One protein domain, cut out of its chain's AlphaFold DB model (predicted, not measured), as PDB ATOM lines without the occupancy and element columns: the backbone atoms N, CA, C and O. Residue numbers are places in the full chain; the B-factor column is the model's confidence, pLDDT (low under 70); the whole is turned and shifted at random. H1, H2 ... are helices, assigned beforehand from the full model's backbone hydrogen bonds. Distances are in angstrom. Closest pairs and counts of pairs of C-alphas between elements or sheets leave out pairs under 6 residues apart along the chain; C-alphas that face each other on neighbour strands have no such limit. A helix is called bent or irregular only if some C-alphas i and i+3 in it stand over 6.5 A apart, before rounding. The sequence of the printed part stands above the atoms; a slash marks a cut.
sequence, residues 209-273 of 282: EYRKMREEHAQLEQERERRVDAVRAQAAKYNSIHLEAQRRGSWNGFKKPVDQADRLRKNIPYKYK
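Overview. This is residues 209 to 273 of the 282 residues of the protein "EF-hand domain-containing protein" of Puccinia graminis f. sp. tritici (UniProt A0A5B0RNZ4). What shape do the atoms make? One long helix, H1, makes a rod that sticks out with residues 209 to 237 from a small compact head, where the chain loops round after H1 and folds back, so that the short helix H2 packs on the last part of H1. What is it built of? The printed part has 65 residues with two named helices, H1 then H2, and no named strand; its class is all helix. How is it spread in space? It is extended, with a radius of gyration of the C-alphas of 20.3 A and spans of 66 by 22 by 15 A.

Arrangement. What does the first stretch meet? Residues 209 to 237, which belong to H1, residues 209 to 248, stand free. Where do the two helices meet? H1 touches H2, residues 260 to 263, with residues 241 to 248 alone. Their closest C-alphas are those of Ala 245 and Ala 261, 4.7 A apart. How do the helix backbones look? In H1, 34 of 36 O i to N i+4 pairs are within hydrogen-bond range; H2, with 4 residues, is too short for such a pair, and its one O i to N i+3 pair is within range.

Along the chain. Where does H1 run? It runs 58.7 A from C-alpha 209 at (121.545, 193.453, 185.399) to C-alpha 248 at (171.834, 172.806, 163.189), and it is not bent. Where is H2? Its four residues begin with C-alpha 260 at (164.166, 181.751, 160.517).

Size, cuts and confidence. How large is it? The two C-alphas farthest apart are those of Glu 209 and Phe 254, at 66.0 A. Is the backbone continuous? The printed part has no cut, and the link from H1 to H2, 11 residues, is long. How confident is the model? The mean pLDDT of the printed part is 88.0, and no printed residue is under 70.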
ATOM      1  N   GLU A 209     120.205 192.885 185.193       87.56
ATOM      2  CA  GLU A 209     121.545 193.453 185.399       87.56
ATOM      3  C   GLU A 209     122.582 192.382 185.771       87.56
ATOM      4  O   GLU A 209     123.671 192.318 185.187       87.56
ATOM      5  N   TYR A 210     122.248 191.471 186.688       89.81
ATOM      6  CA  TYR A 210     123.147 190.370 187.036       89.81
ATOM      7  C   TYR A 210     123.345 189.400 185.871       89.81
ATOM      8  O   TYR A 210     124.472 188.949 185.632       89.81
ATOM      9  N   ARG A 211     122.274 189.085 185.129       90.38
ATOM     10  CA  ARG A 211     122.346 188.230 183.935       90.38
ATOM     11  C   ARG A 211     123.297 188.826 182.892       90.38
ATOM     12  O   ARG A 211     124.232 188.139 182.476       90.38
ATOM     13  N   LYS A 212     123.163 190.119 182.580       91.62
ATOM     14  CA  LYS A 212     124.076 190.852 181.682       91.62
ATOM     15  C   LYS A 212     125.523 190.817 182.175       91.62
ATOM     16  O   LYS A 212     126.418 190.432 181.426       91.62
ATOM     17  N   MET A 213     125.764 191.127 183.451       90.88
ATOM     18  CA  MET A 213     127.110 191.087 184.038       90.88
ATOM     19  C   MET A 213     127.751 189.692 183.906       90.88
ATOM     20  O   MET A 213     128.946 189.562 183.619       90.88
ATOM     21  N   ARG A 214     126.971 188.623 184.112       93.19
ATOM     22  CA  ARG A 214     127.441 187.237 183.958       93.19
ATOM     23  C   ARG A 214     127.783 186.899 182.513       93.19
ATOM     24  O   ARG A 214     128.802 186.242 182.286       93.19
ATOM     25  N   GLU A 215     126.973 187.340 181.557       94.00
ATOM     26  CA  GLU A 215     127.236 187.159 180.129       94.00
ATOM     27  C   GLU A 215     128.501 187.894 179.687       94.00
ATOM     28  O   GLU A 215     129.365 187.294 179.044       94.00
ATOM     29  N   GLU A 216     128.674 189.153 180.091       94.62
ATOM     30  CA  GLU A 216     129.888 189.926 179.817       94.62
ATOM     31  C   GLU A 216     131.132 189.239 180.392       94.62
ATOM     32  O   GLU A 216     132.146 189.086 179.702       94.62
ATOM     33  N   HIS A 217     131.053 188.750 181.634       94.56
ATOM     34  CA  HIS A 217     132.152 188.011 182.252       94.56
ATOM     35  C   HIS A 217     132.482 186.726 181.477       94.56
ATOM     36  O   HIS A 217     133.655 186.432 181.239       94.56
ATOM     37  N   ALA A 218     131.467 185.979 181.034       96.31
ATOM     38  CA  ALA A 218     131.659 184.778 180.224       96.31
ATOM     39  C   ALA A 218     132.311 185.095 178.863       96.31
ATOM     40  O   ALA A 218     133.227 184.392 178.427       96.31
ATOM     41  N   GLN A 219     131.908 186.190 178.210       96.38
ATOM     42  CA  GLN A 219     132.516 186.647 176.957       96.38
ATOM     43  C   GLN A 219     133.986 187.048 177.145       96.38
ATOM     44  O   GLN A 219     134.841 186.708 176.318       96.38
ATOM     45  N   LEU A 220     134.305 187.734 178.247       96.31
ATOM     46  CA  LEU A 220     135.676 188.103 178.602       96.31
ATOM     47  C   LEU A 220     136.551 186.874 178.869       96.31
ATOM     48  O   LEU A 220     137.703 186.837 178.423       96.31
ATOM     49  N   GLU A 221     136.025 185.856 179.551       95.38
ATOM     50  CA  GLU A 221     136.728 184.587 179.754       95.38
ATOM     51  C   GLU A 221     137.001 183.878 178.426       95.38
ATOM     52  O   GLU A 221     138.146 183.503 178.160       95.38
ATOM     53  N   GLN A 222     136.005 183.795 177.543       96.56
ATOM     54  CA  GLN A 222     136.166 183.195 176.219       96.56
ATOM     55  C   GLN A 222     137.203 183.946 175.367       96.56
ATOM     56  O   GLN A 222     138.006 183.345 174.648       96.56
ATOM     57  N   GLU A 223     137.222 185.277 175.424       96.12
ATOM     58  CA  GLU A 223     138.247 186.090 174.764       96.12
ATOM     59  C   GLU A 223     139.638 185.854 175.370       96.12
ATOM     60  O   GLU A 223     140.627 185.715 174.643       96.12
ATOM     61  N   ARG A 224     139.739 185.740 176.699       96.25
ATOM     62  CA  ARG A 224     140.997 185.414 177.381       96.25
ATOM     63  C   ARG A 224     141.521 184.044 176.958       96.25
ATOM     64  O   ARG A 224     142.716 183.922 176.686       96.25
ATOM     65  N   GLU A 225     140.659 183.040 176.864       96.06
ATOM     66  CA  GLU A 225     141.018 181.706 176.378       96.06
ATOM     67  C   GLU A 225     141.510 181.749 174.931       96.06
ATOM     68  O   GLU A 225     142.603 181.256 174.645       96.06
ATOM     69  N   ARG A 226     140.794 182.451 174.043       96.25
ATOM     70  CA  ARG A 226     141.222 182.654 172.649       96.25
ATOM     71  C   ARG A 226     142.602 183.301 172.555       96.25
ATOM     72  O   ARG A 226     143.432 182.865 171.755       96.25
ATOM     73  N   ARG A 227     142.895 184.303 173.392       95.44
ATOM     74  CA  ARG A 227     144.226 184.935 173.457       95.44
ATOM     75  C   ARG A 227     145.297 183.969 173.948       95.44
ATOM     76  O   ARG A 227     146.384 183.928 173.372       95.44
ATOM     77  N   VAL A 228     145.009 183.183 174.985       96.12
ATOM     78  CA  VAL A 228     145.941 182.172 175.508       96.12
ATOM     79  C   VAL A 228     146.236 181.112 174.448       96.12
ATOM     80  O   VAL A 228     147.402 180.771 174.237       96.12
ATOM     81  N   ASP A 229     145.220 180.639 173.734       95.88
ATOM     82  CA  ASP A 229     145.390 179.662 172.663       95.88
ATOM     83  C   ASP A 229     146.130 180.239 171.459       95.88
ATOM     84  O   ASP A 229     147.005 179.569 170.908       95.88
ATOM     85  N   ALA A 230     145.889 181.501 171.100       95.25
ATOM     86  CA  ALA A 230     146.664 182.189 170.073       95.25
ATOM     87  C   ALA A 230     148.151 182.291 170.458       95.25
ATOM     88  O   ALA A 230     149.025 181.963 169.648       95.25
ATOM     89  N   VAL A 231     148.454 182.664 171.707       94.00
ATOM     90  CA  VAL A 231     149.830 182.705 172.233       94.00
ATOM     91  C   VAL A 231     150.453 181.309 172.248       94.00
ATOM     92  O   VAL A 231     151.599 181.145 171.824       94.00
ATOM     93  N   ARG A 232     149.713 180.281 172.677       92.50
ATOM     94  CA  ARG A 232     150.172 178.884 172.682       92.50
ATOM     95  C   ARG A 232     150.455 178.384 171.266       92.50
ATOM     96  O   ARG A 232     151.506 177.788 171.032       92.50
ATOM     97  N   ALA A 233     149.571 178.659 170.313       90.69
ATOM     98  CA  ALA A 233     149.751 178.312 168.907       90.69
ATOM     99  C   ALA A 233     150.957 179.044 168.300       90.69
ATOM    100  O   ALA A 233     151.750 178.444 167.569       90.69
ATOM    101  N   GLN A 234     151.148 180.324 168.637       88.31
ATOM    102  CA  GLN A 234     152.334 181.081 168.251       88.31
ATOM    103  C   GLN A 234     153.601 180.445 168.839       88.31
ATOM    104  O   GLN A 234     154.533 180.150 168.091       88.31
ATOM    105  N   ALA A 235     153.629 180.152 170.140       88.00
ATOM    106  CA  ALA A 235     154.755 179.495 170.799       88.00
ATOM    107  C   ALA A 235     155.073 178.122 170.180       88.00
ATOM    108  O   ALA A 235     156.240 177.819 169.936       88.00
ATOM    109  N   ALA A 236     154.057 177.322 169.841       87.31
ATOM    110  CA  ALA A 236     154.227 176.034 169.168       87.31
ATOM    111  C   ALA A 236     154.880 176.177 167.779       87.31
ATOM    112  O   ALA A 236     155.783 175.404 167.447       87.31
ATOM    113  N   LYS A 237     154.501 177.200 166.996       81.38
ATOM    114  CA  LYS A 237     155.171 177.527 165.721       81.38
ATOM    115  C   LYS A 237     156.648 177.873 165.929       81.38
ATOM    116  O   LYS A 237     157.493 177.419 165.165       81.38
ATOM    117  N   TYR A 238     156.975 178.651 166.963       80.88
ATOM    118  CA  TYR A 238     158.368 178.993 167.277       80.88
ATOM    119  C   TYR A 238     159.164 177.815 167.849       80.88
ATOM    120  O   TYR A 238     160.377 177.757 167.647       80.88
ATOM    121  N   ASN A 239     158.509 176.858 168.511       86.88
ATOM    122  CA  ASN A 239     159.166 175.689 169.089       86.88
ATOM    123  C   ASN A 239     159.826 174.814 168.010       86.88
ATOM    124  O   ASN A 239     160.990 174.450 168.144       86.88
ATOM    125  N   SER A 240     159.141 174.540 166.894       83.56
ATOM    126  CA  SER A 240     159.722 173.754 165.792       83.56
ATOM    127  C   SER A 240     160.942 174.442 165.164       83.56
ATOM    128  O   SER A 240     161.964 173.799 164.920       83.56
ATOM    129  N   ILE A 241     160.876 175.763 164.977       84.62
ATOM    130  CA  ILE A 241     161.980 176.574 164.448       84.62
ATOM    131  C   ILE A 241     163.163 176.575 165.426       84.62
ATOM    132  O   ILE A 241     164.316 176.454 165.011       84.62
ATOM    133  N   HIS A 242     162.890 176.693 166.725       84.44
ATOM    134  CA  HIS A 242     163.911 176.660 167.766       84.44
ATOM    135  C   HIS A 242     164.597 175.286 167.857       84.44
ATOM    136  O   HIS A 242     165.825 175.222 167.933       84.44
ATOM    137  N   LEU A 243     163.837 174.190 167.777       87.06
ATOM    138  CA  LEU A 243     164.376 172.826 167.734       87.06
ATOM    139  C   LEU A 243     165.263 172.602 166.500       87.06
ATOM    140  O   LEU A 243     166.344 172.024 166.613       87.06
ATOM    141  N   GLU A 244     164.858 173.102 165.330       86.81
ATOM    142  CA  GLU A 244     165.665 173.034 164.105       86.81
ATOM    143  C   GLU A 244     166.953 173.868 164.223       86.81
ATOM    144  O   GLU A 244     168.033 173.415 163.837       86.81
ATOM    145  N   ALA A 245     166.885 175.054 164.832       86.38
ATOM    146  CA  ALA A 245     168.066 175.870 165.117       86.38
ATOM    147  C   ALA A 245     169.048 175.154 166.062       86.38
ATOM    148  O   ALA A 245     170.259 175.178 165.831       86.38
ATOM    149  N   GLN A 246     168.540 174.483 167.102       87.31
ATOM    150  CA  GLN A 246     169.355 173.663 168.001       87.31
ATOM    151  C   GLN A 246     169.995 172.479 167.270       87.31
ATOM    152  O   GLN A 246     171.195 172.257 167.426       87.31
ATOM    153  N   ARG A 247     169.229 171.774 166.424       89.62
ATOM    154  CA  ARG A 247     169.713 170.655 165.599       89.62
ATOM    155  C   ARG A 247     170.864 171.071 164.682       89.62
ATOM    156  O   ARG A 247     171.840 170.339 164.558       89.62
ATOM    157  N   ARG A 248     170.781 172.257 164.065       87.75
ATOM    158  CA  ARG A 248     171.834 172.806 163.189       87.75
ATOM    159  C   ARG A 248     173.074 173.301 163.951       87.75
ATOM    160  O   ARG A 248     174.103 173.558 163.325       87.75
ATOM    161  N   GLY A 249     173.003 173.453 165.274       86.31
ATOM    162  CA  GLY A 249     174.128 173.851 166.123       86.31
ATOM    163  C   GLY A 249     174.620 175.289 165.902       86.31
ATOM    164  O   GLY A 249     173.943 176.129 165.303       86.31
ATOM    165  N   SER A 250     175.820 175.597 166.402       87.31
ATOM    166  CA  SER A 250     176.415 176.941 166.321       87.31
ATOM    167  C   SER A 250     176.646 177.400 164.879       87.31
ATOM    168  O   SER A 250     176.961 176.609 163.991       87.31
ATOM    169  N   TRP A 251     176.473 178.697 164.639       85.06
ATOM    170  CA  TRP A 251     176.697 179.323 163.343       85.06
ATOM    171  C   TRP A 251     178.201 179.477 163.053       85.06
ATOM    172  O   TRP A 251     178.885 180.218 163.755       85.06
ATOM    173  N   ASN A 252     178.702 178.822 161.999       77.38
ATOM    174  CA  ASN A 252     180.131 178.785 161.637       77.38
ATOM    175  C   ASN A 252     180.410 179.345 160.223       77.38
ATOM    176  O   ASN A 252     181.076 178.700 159.415       77.38
ATOM    177  N   GLY A 253     179.900 180.533 159.868       72.69
ATOM    178  CA  GLY A 253     180.189 181.090 158.538       72.69
ATOM    179  C   GLY A 253     179.951 182.588 158.336       72.69
ATOM    180  O   GLY A 253     179.254 183.245 159.103       72.69
ATOM    181  N   PHE A 254     180.501 183.116 157.238       71.06
ATOM    182  CA  PHE A 254     180.315 184.503 156.769       71.06
ATOM    183  C   PHE A 254     179.080 184.687 155.862       71.06
ATOM    184  O   PHE A 254     178.834 185.782 155.355       71.06
ATOM    185  N   LYS A 255     178.313 183.615 155.618       79.19
ATOM    186  CA  LYS A 255     177.122 183.640 154.754       79.19
ATOM    187  C   LYS A 255     175.968 184.389 155.435       79.19
ATOM    188  O   LYS A 255     175.927 184.518 156.655       79.19
ATOM    189  N   LYS A 256     175.023 184.910 154.648       82.00
ATOM    190  CA  LYS A 256     173.780 185.488 155.186       82.00
ATOM    191  C   LYS A 256     172.824 184.342 155.572       82.00
ATOM    192  O   LYS A 256     172.771 183.370 154.820       82.00
ATOM    193  N   PRO A 257     172.090 184.433 156.696       84.62
ATOM    194  CA  PRO A 257     171.106 183.415 157.064       84.62
ATOM    195  C   PRO A 257     169.951 183.393 156.069       84.62
ATOM    196  O   PRO A 257     169.500 184.450 155.616       84.62
ATOM    197  N   VAL A 258     169.485 182.188 155.751       84.69
ATOM    198  CA  VAL A 258     168.507 181.966 154.679       84.69
ATOM    199  C   VAL A 258     167.084 181.926 155.231       84.69
ATOM    200  O   VAL A 258     166.182 182.519 154.645       84.69
ATOM    201  N   ASP A 259     166.890 181.302 156.393       86.25
ATOM    202  CA  ASP A 259     165.578 181.097 157.008       86.25
ATOM    203  C   ASP A 259     165.520 181.596 158.465       86.25
ATOM    204  O   ASP A 259     166.425 182.271 158.968       86.25
ATOM    205  N   GLN A 260     164.396 181.332 159.135       85.00
ATOM    206  CA  GLN A 260     164.166 181.751 160.517       85.00
ATOM    207  C   GLN A 260     164.944 180.897 161.529       85.00
ATOM    208  O   GLN A 260     165.394 181.432 162.540       85.00
ATOM    209  N   ALA A 261     165.161 179.610 161.247       86.69
ATOM    210  CA  ALA A 261     165.923 178.720 162.118       86.69
ATOM    211  C   ALA A 261     167.396 179.142 162.181       86.69
ATOM    212  O   ALA A 261     167.959 179.237 163.270       86.69
ATOM    213  N   ASP A 262     168.001 179.510 161.047       86.94
ATOM    214  CA  ASP A 262     169.370 180.027 161.007       86.94
ATOM    215  C   ASP A 262     169.546 181.258 161.900       86.94
ATOM    216  O   ASP A 262     170.543 181.375 162.610       86.94
ATOM    217  N   ARG A 263     168.546 182.149 161.921       86.62
ATOM    218  CA  ARG A 263     168.554 183.375 162.736       86.62
ATOM    219  C   ARG A 263     168.483 183.123 164.238       86.62
ATOM    220  O   ARG A 263     168.892 183.992 165.006       86.62
ATOM    221  N   LEU A 264     167.992 181.955 164.651       86.31
ATOM    222  CA  LEU A 264     167.903 181.545 166.053       86.31
ATOM    223  C   LEU A 264     169.107 180.699 166.512       86.31
ATOM    224  O   LEU A 264     169.179 180.327 167.683       86.31
ATOM    225  N   ARG A 265     170.084 180.414 165.637       88.00
ATOM    226  CA  ARG A 265     171.290 179.643 165.993       88.00
ATOM    227  C   ARG A 265     172.217 180.414 166.937       88.00
ATOM    228  O   ARG A 265     172.320 181.643 166.908       88.00
ATOM    229  N   LYS A 266     172.969 179.671 167.756       85.25
ATOM    230  CA  LYS A 266     174.017 180.232 168.629       85.25
ATOM    231  C   LYS A 266     175.133 180.868 167.785       85.25
ATOM    232  O   LYS A 266     175.452 180.370 166.710       85.25
ATOM    233  N   ASN A 267     175.733 181.952 168.280       86.12
ATOM    234  CA  ASN A 267     176.825 182.710 167.640       86.12
ATOM    235  C   ASN A 267     176.500 183.404 166.304       86.12
ATOM    236  O   ASN A 267     177.408 183.897 165.636       86.12
ATOM    237  N   ILE A 268     175.224 183.517 165.916       86.25
ATOM    238  CA  ILE A 268     174.880 184.344 164.758       86.25
ATOM    239  C   ILE A 268     175.082 185.844 165.070       86.25
ATOM    240  O   ILE A 268     174.663 186.307 166.141       86.25
ATOM    241  N   PRO A 269     175.684 186.637 164.155       84.69
ATOM    242  CA  PRO A 269     175.845 188.074 164.352       84.69
ATOM    243  C   PRO A 269     174.515 188.784 164.625       84.69
ATOM    244  O   PRO A 269     173.535 188.585 163.904       84.69
ATOM    245  N   TYR A 270     174.500 189.675 165.624       79.75
ATOM    246  CA  TYR A 270     173.295 190.376 166.095       79.75
ATOM    247  C   TYR A 270     172.500 191.060 164.973       79.75
ATOM    248  O   TYR A 270     171.275 190.969 164.941       79.75
ATOM    249  N   LYS A 271     173.195 191.644 163.986       81.56
ATOM    250  CA  LYS A 271     172.590 192.299 162.811       81.56
ATOM    251  C   LYS A 271     171.643 191.409 161.995       81.56
ATOM    252  O   LYS A 271     170.891 191.924 161.176       81.56
ATOM    253  N   TYR A 272     171.707 190.091 162.176       81.19
ATOM    254  CA  TYR A 272     170.848 189.135 161.491       81.19
ATOM    255  C   TYR A 272     169.710 188.568 162.356       81.19
ATOM    256  O   TYR A 272     168.787 187.966 161.799       81.19
ATOM    257  N   LYS A 273     169.754 188.770 163.682       74.81
ATOM    258  CA  LYS A 273     168.716 188.309 164.623       74.81
ATOM    259  C   LYS A 273     167.420 189.106 164.488       74.81
ATOM    260  O   LYS A 273     166.339 188.548 164.611       74.81
TER     261      LYS A 273